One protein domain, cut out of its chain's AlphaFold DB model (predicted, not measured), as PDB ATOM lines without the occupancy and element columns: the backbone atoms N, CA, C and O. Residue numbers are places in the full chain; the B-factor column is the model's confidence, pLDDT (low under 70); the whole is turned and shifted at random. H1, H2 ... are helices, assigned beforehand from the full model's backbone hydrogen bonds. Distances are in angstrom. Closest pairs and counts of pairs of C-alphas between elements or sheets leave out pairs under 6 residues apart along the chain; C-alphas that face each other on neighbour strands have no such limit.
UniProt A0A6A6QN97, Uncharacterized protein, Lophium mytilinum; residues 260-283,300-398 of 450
ATOM      1  N   ALA A 260     141.652 115.225  92.134       61.41
ATOM      2  CA  ALA A 260     141.022 114.088  92.791       61.41
ATOM      3  C   ALA A 260     142.089 113.041  93.165       61.41
ATOM      4  O   ALA A 260     143.014 112.779  92.389       61.41
ATOM      5  N   ILE A 261     141.960 112.451  94.354       71.62
ATOM      6  CA  ILE A 261     142.739 111.267  94.715       71.62
ATOM      7  C   ILE A 261     142.344 110.125  93.759       71.62
ATOM      8  O   ILE A 261     141.147 109.877  93.605       71.62
ATOM      9  N   PRO A 262     143.307 109.379  93.187       82.94
ATOM     10  CA  PRO A 262     143.007 108.152  92.461       82.94
ATOM     11  C   PRO A 262     142.315 107.117  93.355       82.94
ATOM     12  O   PRO A 262     142.780 106.841  94.466       82.94
ATOM     13  N   CYS A 263     141.263 106.465  92.860       86.94
ATOM     14  CA  CYS A 263     140.531 105.388  93.542       86.94
ATOM     15  C   CYS A 263     141.460 104.259  94.009       86.94
ATOM     16  O   CYS A 263     141.212 103.596  95.019       86.94
ATOM     17  N   ASP A 264     142.561 104.082  93.285       87.31
ATOM     18  CA  ASP A 264     143.649 103.157  93.561       87.31
ATOM     19  C   ASP A 264     144.347 103.432  94.911       87.31
ATOM     20  O   ASP A 264     144.741 102.500  95.609       87.31
ATOM     21  N   PHE A 265     144.468 104.701  95.321       89.94
ATOM     22  CA  PHE A 265     144.993 105.102  96.635       89.94
ATOM     23  C   PHE A 265     143.954 104.891  97.743       89.94
ATOM     24  O   PHE A 265     144.292 104.349  98.795       89.94
ATOM     25  N   ILE A 266     142.678 105.203  97.485       90.88
ATOM     26  CA  ILE A 266     141.580 104.951  98.440       90.88
ATOM     27  C   ILE A 266     141.471 103.453  98.750       90.88
ATOM     28  O   ILE A 266     141.435 103.042  99.908       90.88
ATOM     29  N   SER A 267     141.543 102.625  97.707       90.81
ATOM     30  CA  SER A 267     141.530 101.163  97.809       90.81
ATOM     31  C   SER A 267     142.801 100.594  98.461       90.81
ATOM     32  O   SER A 267     142.765  99.497  99.015       90.81
ATOM     33  N   LYS A 268     143.939 101.306  98.414       92.75
ATOM     34  CA  LYS A 268     145.163 100.941  99.157       92.75
ATOM     35  C   LYS A 268     145.027 101.254 100.647       92.75
ATOM     36  O   LYS A 268     145.426 100.417 101.451       92.75
ATOM     37  N   ILE A 269     144.416 102.386 101.012       93.69
ATOM     38  CA  ILE A 269     144.093 102.716 102.409       93.69
ATOM     39  C   ILE A 269     143.105 101.693 102.985       93.69
ATOM     40  O   ILE A 269     143.407 101.094 104.011       93.69
ATOM     41  N   GLU A 270     142.001 101.394 102.295       93.31
ATOM     42  CA  GLU A 270     141.042 100.353 102.708       93.31
ATOM     43  C   GLU A 270     141.735  99.001 102.976       93.31
ATOM     44  O   GLU A 270     141.569  98.400 104.039       93.31
ATOM     45  N   LYS A 271     142.584  98.543 102.044       92.81
ATOM     46  CA  LYS A 271     143.345  97.290 102.188       92.81
ATOM     47  C   LYS A 271     144.376  97.342 103.322       92.81
ATOM     48  O   LYS A 271     144.647  96.305 103.924       92.81
ATOM     49  N   ALA A 272     144.942  98.510 103.632       93.75
ATOM     50  CA  ALA A 272     145.823  98.691 104.784       93.75
ATOM     51  C   ALA A 272     145.043  98.614 106.108       93.75
ATOM     52  O   ALA A 272     145.464  97.891 107.008       93.75
ATOM     53  N   CYS A 273     143.876  99.263 106.198       93.50
ATOM     54  CA  CYS A 273     142.982  99.183 107.355       93.50
ATOM     55  C   CYS A 273     142.536  97.742 107.629       93.50
ATOM     56  O   CYS A 273     142.677  97.266 108.753       93.50
ATOM     57  N   LEU A 274     142.073  97.018 106.603       91.12
ATOM     58  CA  LEU A 274     141.666  95.614 106.724       91.12
ATOM     59  C   LEU A 274     142.814  94.716 107.217       91.12
ATOM     60  O   LEU A 274     142.611  93.899 108.112       91.12
ATOM     61  N   ARG A 275     144.036  94.896 106.691       91.19
ATOM     62  CA  ARG A 275     145.230  94.155 107.143       91.19
ATOM     63  C   ARG A 275     145.610  94.481 108.587       91.19
ATOM     64  O   ARG A 275     145.893  93.563 109.349       91.19
ATOM     65  N   TYR A 276     145.605  95.760 108.957       91.56
ATOM     66  CA  TYR A 276     145.922  96.200 110.315       91.56
ATOM     67  C   TYR A 276     144.909  95.659 111.331       91.56
ATOM     68  O   TYR A 276     145.300  95.154 112.381       91.56
ATOM     69  N   ILE A 277     143.615  95.704 111.004       89.00
ATOM     70  CA  ILE A 277     142.545  95.177 111.858       89.00
ATOM     71  C   ILE A 277     142.638  93.653 111.990       89.00
ATOM     72  O   ILE A 277     142.550  93.157 113.109       89.00
ATOM     73  N   ALA A 278     142.905  92.919 110.902       86.50
ATOM     74  CA  ALA A 278     143.161  91.478 110.973       86.50
ATOM     75  C   ALA A 278     144.342  91.168 111.909       86.50
ATOM     76  O   ALA A 278     144.171  90.456 112.891       86.50
ATOM     77  N   GLN A 279     145.505  91.794 111.696       86.88
ATOM     78  CA  GLN A 279     146.689  91.609 112.551       86.88
ATOM     79  C   GLN A 279     146.427  91.960 114.026       86.88
ATOM     80  O   GLN A 279     146.898  91.256 114.918       86.88
ATOM     81  N   THR A 280     145.673  93.029 114.290       82.81
ATOM     82  CA  THR A 280     145.414  93.531 115.650       82.81
ATOM     83  C   THR A 280     144.373  92.695 116.403       82.81
ATOM     84  O   THR A 280     144.462  92.581 117.622       82.81
ATOM     85  N   ILE A 281     143.406  92.087 115.703       76.50
ATOM     86  CA  ILE A 281     142.360  91.239 116.305       76.50
ATOM     87  C   ILE A 281     142.781  89.758 116.371       76.50
ATOM     88  O   ILE A 281     142.403  89.062 117.312       76.50
ATOM     89  N   GLU A 282     143.574  89.265 115.415       67.12
ATOM     90  CA  GLU A 282     144.078  87.882 115.410       67.12
ATOM     91  C   GLU A 282     145.241  87.656 116.388       67.12
ATOM     92  O   GLU A 282     145.488  86.511 116.770       67.12
ATOM     93  N   LEU A 283     145.932  88.717 116.829       55.16
ATOM     94  CA  LEU A 283     146.982  88.659 117.851       55.16
ATOM     95  C   LEU A 283     146.420  88.159 119.200       55.16
ATOM     96  O   LEU A 283     145.707  88.901 119.882       55.16
ATOM     97  N   GLU A 300     135.346  92.690 122.844       75.56
ATOM     98  CA  GLU A 300     134.435  93.179 121.800       75.56
ATOM     99  C   GLU A 300     134.337  94.717 121.798       75.56
ATOM    100  O   GLU A 300     134.424  95.348 120.748       75.56
ATOM    101  N   GLU A 301     134.281  95.344 122.976       78.88
ATOM    102  CA  GLU A 301     134.354  96.803 123.143       78.88
ATOM    103  C   GLU A 301     135.677  97.379 122.604       78.88
ATOM    104  O   GLU A 301     135.666  98.340 121.830       78.88
ATOM    105  N   ARG A 302     136.825  96.772 122.953       80.25
ATOM    106  CA  ARG A 302     138.145  97.182 122.436       80.25
ATOM    107  C   ARG A 302     138.234  97.058 120.914       80.25
ATOM    108  O   ARG A 302     138.786  97.951 120.273       80.25
ATOM    109  N   SER A 303     137.710  95.978 120.328       83.38
ATOM    110  CA  SER A 303     137.749  95.790 118.872       83.38
ATOM    111  C   SER A 303     136.845  96.797 118.153       83.38
ATOM    112  O   SER A 303     137.265  97.395 117.163       83.38
ATOM    113  N   ALA A 304     135.656  97.079 118.694       85.44
ATOM    114  CA  ALA A 304     134.741  98.088 118.166       85.44
ATOM    115  C   ALA A 304     135.301  99.523 118.249       85.44
ATOM    116  O   ALA A 304     135.035 100.324 117.347       85.44
ATOM    117  N   GLN A 305     136.081  99.841 119.290       87.56
ATOM    118  CA  GLN A 305     136.798 101.115 119.399       87.56
ATOM    119  C   GLN A 305     137.927 101.203 118.363       87.56
ATOM    120  O   GLN A 305     137.932 102.128 117.556       87.56
ATOM    121  N   CYS A 306     138.804 100.193 118.306       89.00
ATOM    122  CA  CYS A 306     139.918 100.134 117.354       89.00
ATOM    123  C   CYS A 306     139.449 100.280 115.893       89.00
ATOM    124  O   CYS A 306     140.071 100.990 115.106       89.00
ATOM    125  N   ILE A 307     138.307  99.681 115.539       91.50
ATOM    126  CA  ILE A 307     137.699  99.821 114.208       91.50
ATOM    127  C   ILE A 307     137.238 101.265 113.925       91.50
ATOM    128  O   ILE A 307     137.391 101.712 112.788       91.50
ATOM    129  N   SER A 308     136.713 102.015 114.908       90.62
ATOM    130  CA  SER A 308     136.401 103.447 114.708       90.62
ATOM    131  C   SER A 308     137.664 104.293 114.621       90.62
ATOM    132  O   SER A 308     137.767 105.110 113.714       90.62
ATOM    133  N   ASP A 309     138.647 104.067 115.497       91.38
ATOM    134  CA  ASP A 309     139.905 104.823 115.489       91.38
ATOM    135  C   ASP A 309     140.608 104.691 114.125       91.38
ATOM    136  O   ASP A 309     141.018 105.682 113.519       91.38
ATOM    137  N   VAL A 310     140.671 103.468 113.586       94.00
ATOM    138  CA  VAL A 310     141.236 103.185 112.258       94.00
ATOM    139  C   VAL A 310     140.384 103.785 111.135       94.00
ATOM    140  O   VAL A 310     140.953 104.304 110.174       94.00
ATOM    141  N   ALA A 311     139.050 103.771 111.240       94.31
ATOM    142  CA  ALA A 311     138.173 104.415 110.258       94.31
ATOM    143  C   ALA A 311     138.362 105.944 110.228       94.31
ATOM    144  O   ALA A 311     138.502 106.520 109.147       94.31
ATOM    145  N   ALA A 312     138.437 106.589 111.395       92.12
ATOM    146  CA  ALA A 312     138.649 108.027 111.533       92.12
ATOM    147  C   ALA A 312     140.033 108.454 111.015       92.12
ATOM    148  O   ALA A 312     140.132 109.392 110.222       92.12
ATOM    149  N   ILE A 313     141.095 107.720 111.377       93.38
ATOM    150  CA  ILE A 313     142.454 107.942 110.851       93.38
ATOM    151  C   ILE A 313     142.476 107.785 109.326       93.38
ATOM    152  O   ILE A 313     143.067 108.608 108.628       93.38
ATOM    153  N   ALA A 314     141.817 106.760 108.786       94.00
ATOM    154  CA  ALA A 314     141.789 106.516 107.350       94.00
ATOM    155  C   ALA A 314     141.049 107.615 106.574       94.00
ATOM    156  O   ALA A 314     141.531 108.050 105.528       94.00
ATOM    157  N   VAL A 315     139.922 108.110 107.094       91.88
ATOM    158  CA  VAL A 315     139.211 109.255 106.507       91.88
ATOM    159  C   VAL A 315     140.055 110.523 106.598       91.88
ATOM    160  O   VAL A 315     140.206 111.200 105.588       91.88
ATOM    161  N   TYR A 316     140.689 110.807 107.738       91.31
ATOM    162  CA  TYR A 316     141.610 111.939 107.879       91.31
ATOM    163  C   TYR A 316     142.755 111.899 106.849       91.31
ATOM    164  O   TYR A 316     143.039 112.901 106.196       91.31
ATOM    165  N   LEU A 317     143.369 110.730 106.630       91.50
ATOM    166  CA  LEU A 317     144.381 110.555 105.584       91.50
ATOM    167  C   LEU A 317     143.799 110.826 104.186       91.50
ATOM    168  O   LEU A 317     144.409 111.549 103.400       91.50
ATOM    169  N   LEU A 318     142.608 110.305 103.877       89.62
ATOM    170  CA  LEU A 318     141.935 110.540 102.595       89.62
ATOM    171  C   LEU A 318     141.624 112.022 102.345       89.62
ATOM    172  O   LEU A 318     141.824 112.503 101.228       89.62
ATOM    173  N   THR A 319     141.156 112.759 103.353       86.25
ATOM    174  CA  THR A 319     140.801 114.174 103.182       86.25
ATOM    175  C   THR A 319     142.038 115.070 103.084       86.25
ATOM    176  O   THR A 319     142.093 115.943 102.217       86.25
ATOM    177  N   VAL A 320     143.083 114.811 103.880       87.25
ATOM    178  CA  VAL A 320     144.339 115.578 103.835       87.25
ATOM    179  C   VAL A 320     145.102 115.339 102.530       87.25
ATOM    180  O   VAL A 320     145.486 116.302 101.870       87.25
ATOM    181  N   PHE A 321     145.276 114.085 102.090       85.19
ATOM    182  CA  PHE A 321     146.010 113.793 100.847       85.19
ATOM    183  C   PHE A 321     145.275 114.223  99.563       85.19
ATOM    184  O   PHE A 321     145.887 114.236  98.495       85.19
ATOM    185  N   SER A 322     143.992 114.595  99.645       81.31
ATOM    186  CA  SER A 322     143.226 115.172  98.528       81.31
ATOM    187  C   SER A 322     143.134 116.702  98.571       81.31
ATOM    188  O   SER A 322     142.656 117.305  97.611       81.31
ATOM    189  N   GLY A 323     143.574 117.349  99.660       81.81
ATOM    190  CA  GLY A 323     143.323 118.777  99.896       81.81
ATOM    191  C   GLY A 323     141.838 119.101 100.115       81.81
ATOM    192  O   GLY A 323     141.402 120.222  99.841       81.81
ATOM    193  N   LEU A 324     141.054 118.108 100.554       79.69
ATOM    194  CA  LEU A 324     139.610 118.205 100.781       79.69
ATOM    195  C   LEU A 324     139.232 118.171 102.263       79.69
ATOM    196  O   LEU A 324     138.046 118.216 102.564       79.69
ATOM    197  N   ASP A 325     140.197 118.137 103.181       81.56
ATOM    198  CA  ASP A 325     140.014 118.259 104.634       81.56
ATOM    199  C   ASP A 325     139.046 119.396 105.003       81.56
ATOM    200  O   ASP A 325     137.994 119.169 105.604       81.56
ATOM    201  N   THR A 326     139.340 120.608 104.535       77.56
ATOM    202  CA  THR A 326     138.567 121.806 104.855       77.56
ATOM    203  C   THR A 326     137.257 121.855 104.058       77.56
ATOM    204  O   THR A 326     136.292 122.469 104.508       77.56
ATOM    205  N   TYR A 327     137.179 121.189 102.899       79.12
ATOM    206  CA  TYR A 327     135.945 121.059 102.115       79.12
ATOM    207  C   TYR A 327     134.959 120.091 102.790       79.12
ATOM    208  O   TYR A 327     133.846 120.492 103.115       79.12
ATOM    209  N   ILE A 328     135.392 118.856 103.065       80.94
ATOM    210  CA  ILE A 328     134.610 117.757 103.656       80.94
ATOM    211  C   ILE A 328     134.092 118.134 105.047       80.94
ATOM    212  O   ILE A 328     132.918 117.898 105.336       80.94
ATOM    213  N   TYR A 329     134.921 118.797 105.862       79.88
ATOM    214  CA  TYR A 329     134.511 119.350 107.154       79.88
ATOM    215  C   TYR A 329     133.420 120.429 107.010       79.88
ATOM    216  O   TYR A 329     132.399 120.379 107.690       79.88
ATOM    217  N   ARG A 330     133.571 121.372 106.066       72.56
ATOM    218  CA  ARG A 330     132.581 122.446 105.822       72.56
ATOM    219  C   ARG A 330     131.226 121.959 105.308       72.56
ATOM    220  O   ARG A 330     130.257 122.702 105.426       72.56
ATOM    221  N   ILE A 331     131.158 120.760 104.731       74.38
ATOM    222  CA  ILE A 331     129.913 120.144 104.243       74.38
ATOM    223  C   ILE A 331     129.413 119.004 105.149       74.38
ATOM    224  O   ILE A 331     128.556 118.233 104.720       74.38
ATOM    225  N   GLY A 332     129.977 118.848 106.356       76.88
ATOM    226  CA  GLY A 332     129.591 117.809 107.323       76.88
ATOM    227  C   GLY A 332     129.637 116.383 106.759       76.88
ATOM    228  O   GLY A 332     128.765 115.568 107.053       76.88
ATOM    229  N   SER A 333     130.598 116.099 105.871       82.44
ATOM    230  CA  SER A 333     130.768 114.779 105.238       82.44
ATOM    231  C   SER A 333     131.789 113.888 105.941       82.44
ATOM    232  O   SER A 333     131.841 112.696 105.663       82.44
ATOM    233  N   ASP A 334     132.560 114.436 106.875       82.56
ATOM    234  CA  ASP A 334     133.509 113.712 107.720       82.56
ATOM    235  C   ASP A 334     132.832 112.577 108.507       82.56
ATOM    236  O   ASP A 334     133.258 111.424 108.419       82.56
ATOM    237  N   VAL A 335     131.724 112.871 109.193       88.31
ATOM    238  CA  VAL A 335     130.979 111.884 109.986       88.31
ATOM    239  C   VAL A 335     130.322 110.800 109.106       88.31
ATOM    240  O   VAL A 335     130.498 109.615 109.409       88.31
ATOM    241  N   PRO A 336     129.617 111.112 107.995       90.19
ATOM    242  CA  PRO A 336     129.208 110.102 107.016       90.19
ATOM    243  C   PRO A 336     130.368 109.250 106.482       90.19
ATOM    244  O   PRO A 336     130.218 108.033 106.367       90.19
ATOM    245  N   PHE A 337     131.525 109.855 106.186       92.31
ATOM    246  CA  PHE A 337     132.679 109.149 105.622       92.31
ATOM    247  C   PHE A 337     133.330 108.202 106.643       92.31
ATOM    248  O   PHE A 337     133.694 107.087 106.265       92.31
ATOM    249  N   GLU A 338     133.414 108.569 107.931       93.31
ATOM    250  CA  GLU A 338     133.865 107.644 108.987       93.31
ATOM    251  C   GLU A 338     132.926 106.437 109.076       93.31
ATOM    252  O   GLU A 338     133.384 105.293 109.061       93.31
ATOM    253  N   ARG A 339     131.605 106.666 109.095       94.06
ATOM    254  CA  ARG A 339     130.613 105.579 109.174       94.06
ATOM    255  C   ARG A 339     130.671 104.658 107.944       94.06
ATOM    256  O   ARG A 339     130.549 103.443 108.105       94.06
ATOM    257  N   ILE A 340     130.922 105.201 106.744       94.62
ATOM    258  CA  ILE A 340     131.214 104.417 105.528       94.62
ATOM    259  C   ILE A 340     132.461 103.550 105.734       94.62
ATOM    260  O   ILE A 340     132.387 102.333 105.567       94.62
ATOM    261  N   MET A 341     133.593 104.141 106.127       94.50
ATOM    262  CA  MET A 341     134.853 103.405 106.273       94.50
ATOM    263  C   MET A 341     134.764 102.331 107.371       94.50
ATOM    264  O   MET A 341     135.202 101.199 107.175       94.50
ATOM    265  N   ARG A 342     134.091 102.630 108.486       94.06
ATOM    266  CA  ARG A 342     133.770 101.683 109.565       94.06
ATOM    267  C   ARG A 342     132.934 100.493 109.075       94.06
ATOM    268  O   ARG A 342     133.182  99.365 109.496       94.06
ATOM    269  N   TRP A 343     131.973 100.715 108.173       94.44
ATOM    270  CA  TRP A 343     131.214  99.634 107.530       94.44
ATOM    271  C   TRP A 343     132.059  98.832 106.527       94.44
ATOM    272  O   TRP A 343     131.953  97.610 106.506       94.44
ATOM    273  N   ARG A 344     132.936  99.472 105.743       92.75
ATOM    274  CA  ARG A 344     133.852  98.774 104.817       92.75
ATOM    275  C   ARG A 344     134.865  97.889 105.551       92.75
ATOM    276  O   ARG A 344     135.140  96.782 105.103       92.75
ATOM    277  N   ILE A 345     135.364  98.345 106.702       91.88
ATOM    278  CA  ILE A 345     136.260  97.579 107.581       91.88
ATOM    279  C   ILE A 345     135.517  96.433 108.288       91.88
ATOM    280  O   ILE A 345     136.063  95.340 108.421       91.88
ATOM    281  N   ASN A 346     134.284  96.665 108.751       91.19
ATOM    282  CA  ASN A 346     133.476  95.663 109.449       91.19
ATOM    283  C   ASN A 346     131.996  95.728 108.996       91.19
ATOM    284  O   ASN A 346     131.216  96.513 109.560       91.19
ATOM    285  N   PRO A 347     131.584  94.920 107.996       89.75
ATOM    286  CA  PRO A 347     130.306  95.065 107.289       89.75
ATOM    287  C   PRO A 347     129.093  94.494 108.048       89.75
ATOM    288  O   PRO A 347     128.310  93.706 107.521       89.75
ATOM    289  N   THR A 348     128.890  94.925 109.295       89.56
ATOM    290  CA  THR A 348     127.709  94.559 110.091       89.56
ATOM    291  C   THR A 348     126.458  95.336 109.667       89.56
ATOM    292  O   THR A 348     126.526  96.473 109.188       89.56
ATOM    293  N   TYR A 349     125.281  94.759 109.936       89.62
ATOM    294  CA  TYR A 349     123.995  95.451 109.783       89.62
ATOM    295  C   TYR A 349     123.930  96.748 110.613       89.62
ATOM    296  O   TYR A 349     123.427  97.760 110.131       89.62
ATOM    297  N   GLN A 350     124.487  96.743 111.831       90.44
ATOM    298  CA  GLN A 350     124.525  97.918 112.707       90.44
ATOM    299  C   GLN A 350     125.362  99.052 112.094       90.44
ATOM    300  O   GLN A 350     124.866 100.171 111.976       90.44
ATOM    301  N   ASN A 351     126.582  98.755 111.625       91.31
ATOM    302  CA  ASN A 351     127.432  99.742 110.951       91.31
ATOM    303  C   ASN A 351     126.764 100.267 109.665       91.31
ATOM    304  O   ASN A 351     126.800 101.469 109.416       91.31
ATOM    305  N   ARG A 352     126.072  99.410 108.892       91.56
ATOM    306  CA  ARG A 352     125.316  99.844 107.702       91.56
ATOM    307  C   ARG A 352     124.176 100.811 108.047       91.56
ATOM    308  O   ARG A 352     123.994 101.800 107.345       91.56
ATOM    309  N   VAL A 353     123.382 100.523 109.081       91.88
ATOM    310  CA  VAL A 353     122.233 101.366 109.472       91.88
ATOM    311  C   VAL A 353     122.685 102.700 110.073       91.88
ATOM    312  O   VAL A 353     122.020 103.712 109.849       91.88
ATOM    313  N   ALA A 354     123.832 102.723 110.760       90.94
ATOM    314  CA  ALA A 354     124.426 103.941 111.311       90.94
ATOM    315  C   ALA A 354     124.810 104.980 110.238       90.94
ATOM    316  O   ALA A 354     124.823 106.177 110.533       90.94
ATOM    317  N   ILE A 355     125.098 104.560 109.000       92.69
ATOM    318  CA  ILE A 355     125.329 105.485 107.880       92.69
ATOM    319  C   ILE A 355     124.008 106.219 107.562       92.69
ATOM    320  O   ILE A 355     122.986 105.552 107.349       92.69
ATOM    321  N   PRO A 356     123.997 107.567 107.535       89.44
ATOM    322  CA  PRO A 356     122.800 108.343 107.223       89.44
ATOM    323  C   PRO A 356     122.420 108.221 105.740       89.44
ATOM    324  O   PRO A 356     123.249 107.929 104.874       89.44
ATOM    325  N   ASP A 357     121.152 108.474 105.426       85.31
ATOM    326  CA  ASP A 357     120.737 108.686 104.039       85.31
ATOM    327  C   ASP A 357     121.265 110.053 103.558       85.31
ATOM    328  O   ASP A 357     121.271 110.999 104.343       85.31
ATOM    329  N   PRO A 358     121.710 110.193 102.296       87.56
ATOM    330  CA  PRO A 358     121.568 109.235 101.200       87.56
ATOM    331  C   PRO A 358     122.773 108.288 101.035       87.56
ATOM    332  O   PRO A 358     122.754 107.435 100.151       87.56
ATOM    333  N   PHE A 359     123.810 108.414 101.872       90.56
ATOM    334  CA  PHE A 359     125.044 107.616 101.803       90.56
ATOM    335  C   PHE A 359     124.869 106.144 102.182       90.56
ATOM    336  O   PHE A 359     125.715 105.319 101.830       90.56
ATOM    337  N   ARG A 360     123.783 105.774 102.869       92.19
ATOM    338  CA  ARG A 360     123.531 104.392 103.294       92.19
ATOM    339  C   ARG A 360     123.707 103.397 102.126       92.19
ATOM    340  O   ARG A 360     123.095 103.607 101.076       92.19
ATOM    341  N   PRO A 361     124.528 102.335 102.269       92.81
ATOM    342  CA  PRO A 361     124.818 101.404 101.180       92.81
ATOM    343  C   PRO A 361     123.571 100.721 100.614       92.81
ATOM    344  O   PRO A 361     122.726 100.223 101.373       92.81
ATOM    345  N   THR A 362     123.462 100.668  99.287       91.44
ATOM    346  CA  THR A 362     122.324 100.055  98.580       91.44
ATOM    347  C   THR A 362     122.283  98.527  98.761       91.44
ATOM    348  O   THR A 362     123.278  97.917  99.173       91.44
ATOM    349  N   PRO A 363     121.156  97.861  98.434       88.25
ATOM    350  CA  PRO A 363     121.107  96.404  98.327       88.25
ATOM    351  C   PRO A 363     122.106  95.817  97.329       88.25
ATOM    352  O   PRO A 363     122.550  94.690  97.515       88.25
ATOM    353  N   PHE A 364     122.493  96.561  96.293       86.75
ATOM    354  CA  PHE A 364     123.499  96.101  95.342       86.75
ATOM    355  C   PHE A 364     124.906  96.153  95.957       86.75
ATOM    356  O   PHE A 364     125.662  95.186  95.873       86.75
ATOM    357  N   GLN A 365     125.216  97.233  96.679       89.81
ATOM    358  CA  GLN A 365     126.514  97.446  97.321       89.81
ATOM    359  C   GLN A 365     126.870  96.415  98.391       89.81
ATOM    360  O   GLN A 365     127.980  95.887  98.365       89.81
ATOM    361  N   TYR A 366     125.963  96.110  99.330       83.56
ATOM    362  CA  TYR A 366     126.301  95.164 100.404       83.56
ATOM    363  C   TYR A 366     126.332  93.702  99.933       83.56
ATOM    364  O   TYR A 366     127.014  92.885 100.544       83.56
ATOM    365  N   ASN A 367     125.636  93.366  98.840       83.62
ATOM    366  CA  ASN A 367     125.714  92.039  98.224       83.62
ATOM    367  C   ASN A 367     126.966  91.864  97.340       83.62
ATOM    368  O   ASN A 367     127.359  90.732  97.061       83.62
ATOM    369  N   LEU A 368     127.610  92.959  96.917       81.62
ATOM    370  CA  LEU A 368     128.798  92.947  96.062       81.62
ATOM    371  C   LEU A 368     129.921  93.821  96.648       81.62
ATOM    372  O   LEU A 368     130.328  94.817  96.055       81.62
ATOM    373  N   LEU A 369     130.457  93.432  97.811       76.06
ATOM    374  CA  LEU A 369     131.498  94.191  98.529       76.06
ATOM    375  C   LEU A 369     132.780  94.474  97.716       76.06
ATOM    376  O   LEU A 369     133.503  95.414  98.025       76.06
ATOM    377  N   ASN A 370     133.057  93.708  96.656       83.25
ATOM    378  CA  ASN A 370     134.251  93.843  95.809       83.25
ATOM    379  C   ASN A 370     134.190  95.028  94.812       83.25
ATOM    380  O   ASN A 370     134.730  94.943  93.711       83.25
ATOM    381  N   HIS A 371     133.508  96.122  95.165       89.19
ATOM    382  CA  HIS A 371     133.475  97.356  94.377       89.19
ATOM    383  C   HIS A 371     134.363  98.439  95.016       89.19
ATOM    384  O   HIS A 371     134.500  98.446  96.244       89.19
ATOM    385  N   PRO A 372     134.956  99.368  94.238       90.38
ATOM    386  CA  PRO A 372     135.817 100.414  94.787       90.38
ATOM    387  C   PRO A 372     135.105 101.273  95.840       90.38
ATOM    388  O   PRO A 372     134.083 101.892  95.549       90.38
ATOM    389  N   ILE A 373     135.693 101.366  97.035       91.56
ATOM    390  CA  ILE A 373     135.227 102.200  98.162       91.56
ATOM    391  C   ILE A 373     134.993 103.673  97.779       91.56
ATOM    392  O   ILE A 373     134.138 104.337  98.352       91.56
ATOM    393  N   ALA A 374     135.690 104.179  96.759       90.69
ATOM    394  CA  ALA A 374     135.482 105.524  96.219       90.69
ATOM    395  C   ALA A 374     134.022 105.789  95.783       90.69
ATOM    396  O   ALA A 374     133.558 106.925  95.836       90.69
ATOM    397  N   ILE A 375     133.286 104.738  95.398       92.25
ATOM    398  CA  ILE A 375     131.872 104.812  95.018       92.25
ATOM    399  C   ILE A 375     130.975 105.050  96.243       92.25
ATOM    400  O   ILE A 375     129.983 105.763  96.126       92.25
ATOM    401  N   ASP A 376     131.306 104.516  97.426       92.31
ATOM    402  CA  ASP A 376     130.479 104.676  98.633       92.31
ATOM    403  C   ASP A 376     130.341 106.140  99.080       92.31
ATOM    404  O   ASP A 376     129.301 106.524  99.614       92.31
ATOM    405  N   PHE A 377     131.346 106.971  98.791       90.56
ATOM    406  CA  PHE A 377     131.348 108.410  99.077       90.56
ATOM    407  C   PHE A 377     130.471 109.247  98.122       90.56
ATOM    408  O   PHE A 377     130.449 110.473  98.229       90.56
ATOM    409  N   ILE A 378     129.737 108.630  97.187       90.94
ATOM    410  CA  ILE A 378     128.823 109.326  96.268       90.94
ATOM    411  C   ILE A 378     127.405 109.361  96.874       90.94
ATOM    412  O   ILE A 378     126.802 108.302  97.060       90.94
ATOM    413  N   PRO A 379     126.792 110.542  97.107       88.44
ATOM    414  CA  PRO A 379     125.461 110.630  97.719       88.44
ATOM    415  C   PRO A 379     124.352 109.898  96.941       88.44
ATOM    416  O   PRO A 379     123.429 109.350  97.531       88.44
ATOM    417  N   SER A 380     124.411 109.881  95.605       89.44
ATOM    418  CA  SER A 380     123.341 109.326  94.765       89.44
ATOM    419  C   SER A 380     123.444 107.805  94.612       89.44
ATOM    420  O   SER A 380     124.272 107.303  93.852       89.44
ATOM    421  N   SER A 381     122.552 107.064  95.278       91.12
ATOM    422  CA  SER A 381     122.410 105.600  95.159       91.12
ATOM    423  C   SER A 381     122.292 105.111  93.709       91.12
ATOM    424  O   SER A 381     122.985 104.178  93.320       91.12
ATOM    425  N   SER A 382     121.493 105.789  92.879       90.75
ATOM    426  CA  SER A 382     121.322 105.439  91.460       90.75
ATOM    427  C   SER A 382     122.611 105.594  90.641       90.75
ATOM    428  O   SER A 382     122.835 104.837  89.697       90.75
ATOM    429  N   ILE A 383     123.485 106.542  91.005       92.00
ATOM    430  CA  ILE A 383     124.812 106.677  90.383       92.00
ATOM    431  C   ILE A 383     125.750 105.583  90.911       92.00
ATOM    432  O   ILE A 383     126.448 104.965  90.110       92.00
ATOM    433  N   ARG A 384     125.725 105.289  92.220       93.06
ATOM    434  CA  ARG A 384     126.528 104.212  92.826       93.06
ATOM    435  C   ARG A 384     126.265 102.861  92.166       93.06
ATOM    436  O   ARG A 384     127.199 102.248  91.657       93.06
ATOM    437  N   ASP A 385     125.004 102.445  92.078       93.06
ATOM    438  CA  ASP A 385     124.628 101.156  91.482       93.06
ATOM    439  C   ASP A 385     125.044 101.060  89.998       93.06
ATOM    440  O   ASP A 385     125.548 100.028  89.552       93.06
ATOM    441  N   GLN A 386     124.923 102.158  89.239       92.00
ATOM    442  CA  GLN A 386     125.372 102.224  87.842       92.00
ATOM    443  C   GLN A 386     126.898 102.169  87.684       92.00
ATOM    444  O   GLN A 386     127.377 101.543  86.737       92.00
ATOM    445  N   LEU A 387     127.661 102.798  88.584       91.56
ATOM    446  CA  LEU A 387     129.126 102.743  88.563       91.56
ATOM    447  C   LEU A 387     129.644 101.353  88.925       91.56
ATOM    448  O   LEU A 387     130.598 100.891  88.313       91.56
ATOM    449  N   ILE A 388     128.986 100.647  89.844       91.56
ATOM    450  CA  ILE A 388     129.357  99.272  90.209       91.56
ATOM    451  C   ILE A 388     129.109  98.318  89.034       91.56
ATOM    452  O   ILE A 388     129.960  97.486  88.731       91.56
ATOM    453  N   LEU A 389     127.988  98.481  88.323       89.62
ATOM    454  CA  LEU A 389     127.687  97.723  87.101       89.62
ATOM    455  C   LEU A 389     128.670  97.989  85.947       89.62
ATOM    456  O   LEU A 389     128.805  97.135  85.075       89.62
ATOM    457  N   LYS A 390     129.327  99.156  85.921       87.56
ATOM    458  CA  LYS A 390     130.192  99.614  84.816       87.56
ATOM    459  C   LYS A 390     131.656  99.826  85.203       87.56
ATOM    460  O   LYS A 390     132.406 100.373  84.403       87.56
ATOM    461  N   ALA A 391     132.086  99.382  86.385       78.38
ATOM    462  CA  ALA A 391     133.393  99.726  86.956       78.38
ATOM    463  C   ALA A 391     134.602  99.348  86.073       78.38
ATOM    464  O   ALA A 391     135.656  99.963  86.193       78.38
ATOM    465  N   ASN A 392     134.446  98.365  85.178       81.69
ATOM    466  CA  ASN A 392     135.477  97.938  84.224       81.69
ATOM    467  C   ASN A 392     135.453  98.721  82.892       81.69
ATOM    468  O   ASN A 392     136.434  98.693  82.154       81.69
ATOM    469  N   ASP A 393     134.343  99.400  82.584       87.12
ATOM    470  CA  ASP A 393     134.079 100.067  81.301       87.12
ATOM    471  C   ASP A 393     134.307 101.592  81.366       87.12
ATOM    472  O   ASP A 393     134.138 102.290  80.362       87.12
ATOM    473  N   CYS A 394     134.636 102.140  82.543       87.00
ATOM    474  CA  CYS A 394     134.711 103.581  82.771       87.00
ATOM    475  C   CYS A 394     135.928 104.034  83.592       87.00
ATOM    476  O   CYS A 394     136.343 103.383  84.548       87.00
ATOM    477  N   ASP A 395     136.435 105.222  83.260       90.25
ATOM    478  CA  ASP A 395     137.423 105.962  84.049       90.25
ATOM    479  C   ASP A 395     136.761 106.505  85.331       90.25
ATOM    480  O   ASP A 395     136.108 107.554  85.326       90.25
ATOM    481  N   LEU A 396     136.867 105.735  86.418       89.19
ATOM    482  CA  LEU A 396     136.217 106.050  87.691       89.19
ATOM    483  C   LEU A 396     136.816 107.294  88.363       89.19
ATOM    484  O   LEU A 396     136.064 108.072  88.948       89.19
ATOM    485  N   ASP A 397     138.129 107.515  88.239       88.56
ATOM    486  CA  ASP A 397     138.812 108.697  88.784       88.56
ATOM    487  C   ASP A 397     138.242 109.972  88.161       88.56
ATOM    488  O   ASP A 397     137.847 110.903  88.869       88.56
ATOM    489  N   ARG A 398     138.118 109.981  86.829       90.06
ATOM    490  CA  ARG A 398     137.525 111.096  86.094       90.06
ATOM    491  C   ARG A 398     136.047 111.292  86.413       90.06
ATOM    492  O   ARG A 398     135.629 112.430  86.590       90.06
TER     493      ARG A 398
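AT A GLANCE: This is residues 260 to 283 and 300 to 398 of the 450 residues of an uncharacterized protein of Lophium mytilinum (UniProt A0A6A6QN97). What is the main picture? Two long helices, H1 and H2, lie side by side, and H4 packs steeply on both, with short H5 folded back beside it. H3 makes a corner with H2, and H6 and H7, joined by a long loop, lie toward one end. What is it made of? The 123 printed residues hold seven named helices, H1 to H7 in chain order, and no named strand; the class is all helix. The whole is compact, with a radius of gyration of the C-alphas of 14.0 A and spans of 40 by 33 by 25 A.

HOW THE PARTS SIT: What touches the longest helix? H2, residues 300 to 322, touches H1, residues 263 to 282, at a shallow tilt of 22 degrees, opposite ways; their closest C-alphas, Cys 273 and Val 310, are 6.6 A apart. With residues 307 to 315 alone it touches H4, residues 334 to 345, at a steep tilt of 59 degrees; the closest C-alphas are Ala 311 and Arg 342, 5.2 A. H2 and H3, residues 325 to 330, only just touch, only at the corner, with 3 pairs of C-alphas within 8 A, the closest Thr 319 and Asp 325 at 4.4 A. What else does H4 touch? Its residues 341 to 345 alone touch H1, closest C-alphas Leu 274 and Ile 345 at 5.8 A. With H5, residues 349 to 354, it forms a helical hairpin at 8 degrees, closest C-alphas Trp 343 and Asn 351 at 5.1 A. Where are the others? H6, residues 363 to 367, and H7, residues 381 to 390, only just touch, with 3 pairs of C-alphas within 8 A, the closest Phe 364 and Asp 385 at 6.5 A; both are apart from H1 to H5. Are the backbones helical? Each O i to N i+4 pair is within hydrogen-bond range in H1, H2, H3, H4, H5 and H7; H6 has 0 of 1, and 1 of 2 O i to N i+3 pairs.

IN THESE COORDINATES: How long are the helices? From first to last C-alpha H2 measures 33.2 A, H1 28.2 A, H4 16.4 A and H7 14.3 A. Where are anchor points? H1 begins at C-alpha 263 (140.531, 105.388, 93.542), and H7 ends at C-alpha 390 (130.192, 99.614, 84.816).

THE WHOLE: Is anything missing? Residues 284 to 299 are not printed, and C-alphas 283 and 300 are 13.9 A apart across the cut. Which link is long? H6 to H7, 13 residues. Where is confidence low? Residues 260, 282 and 283 have pLDDT under 70.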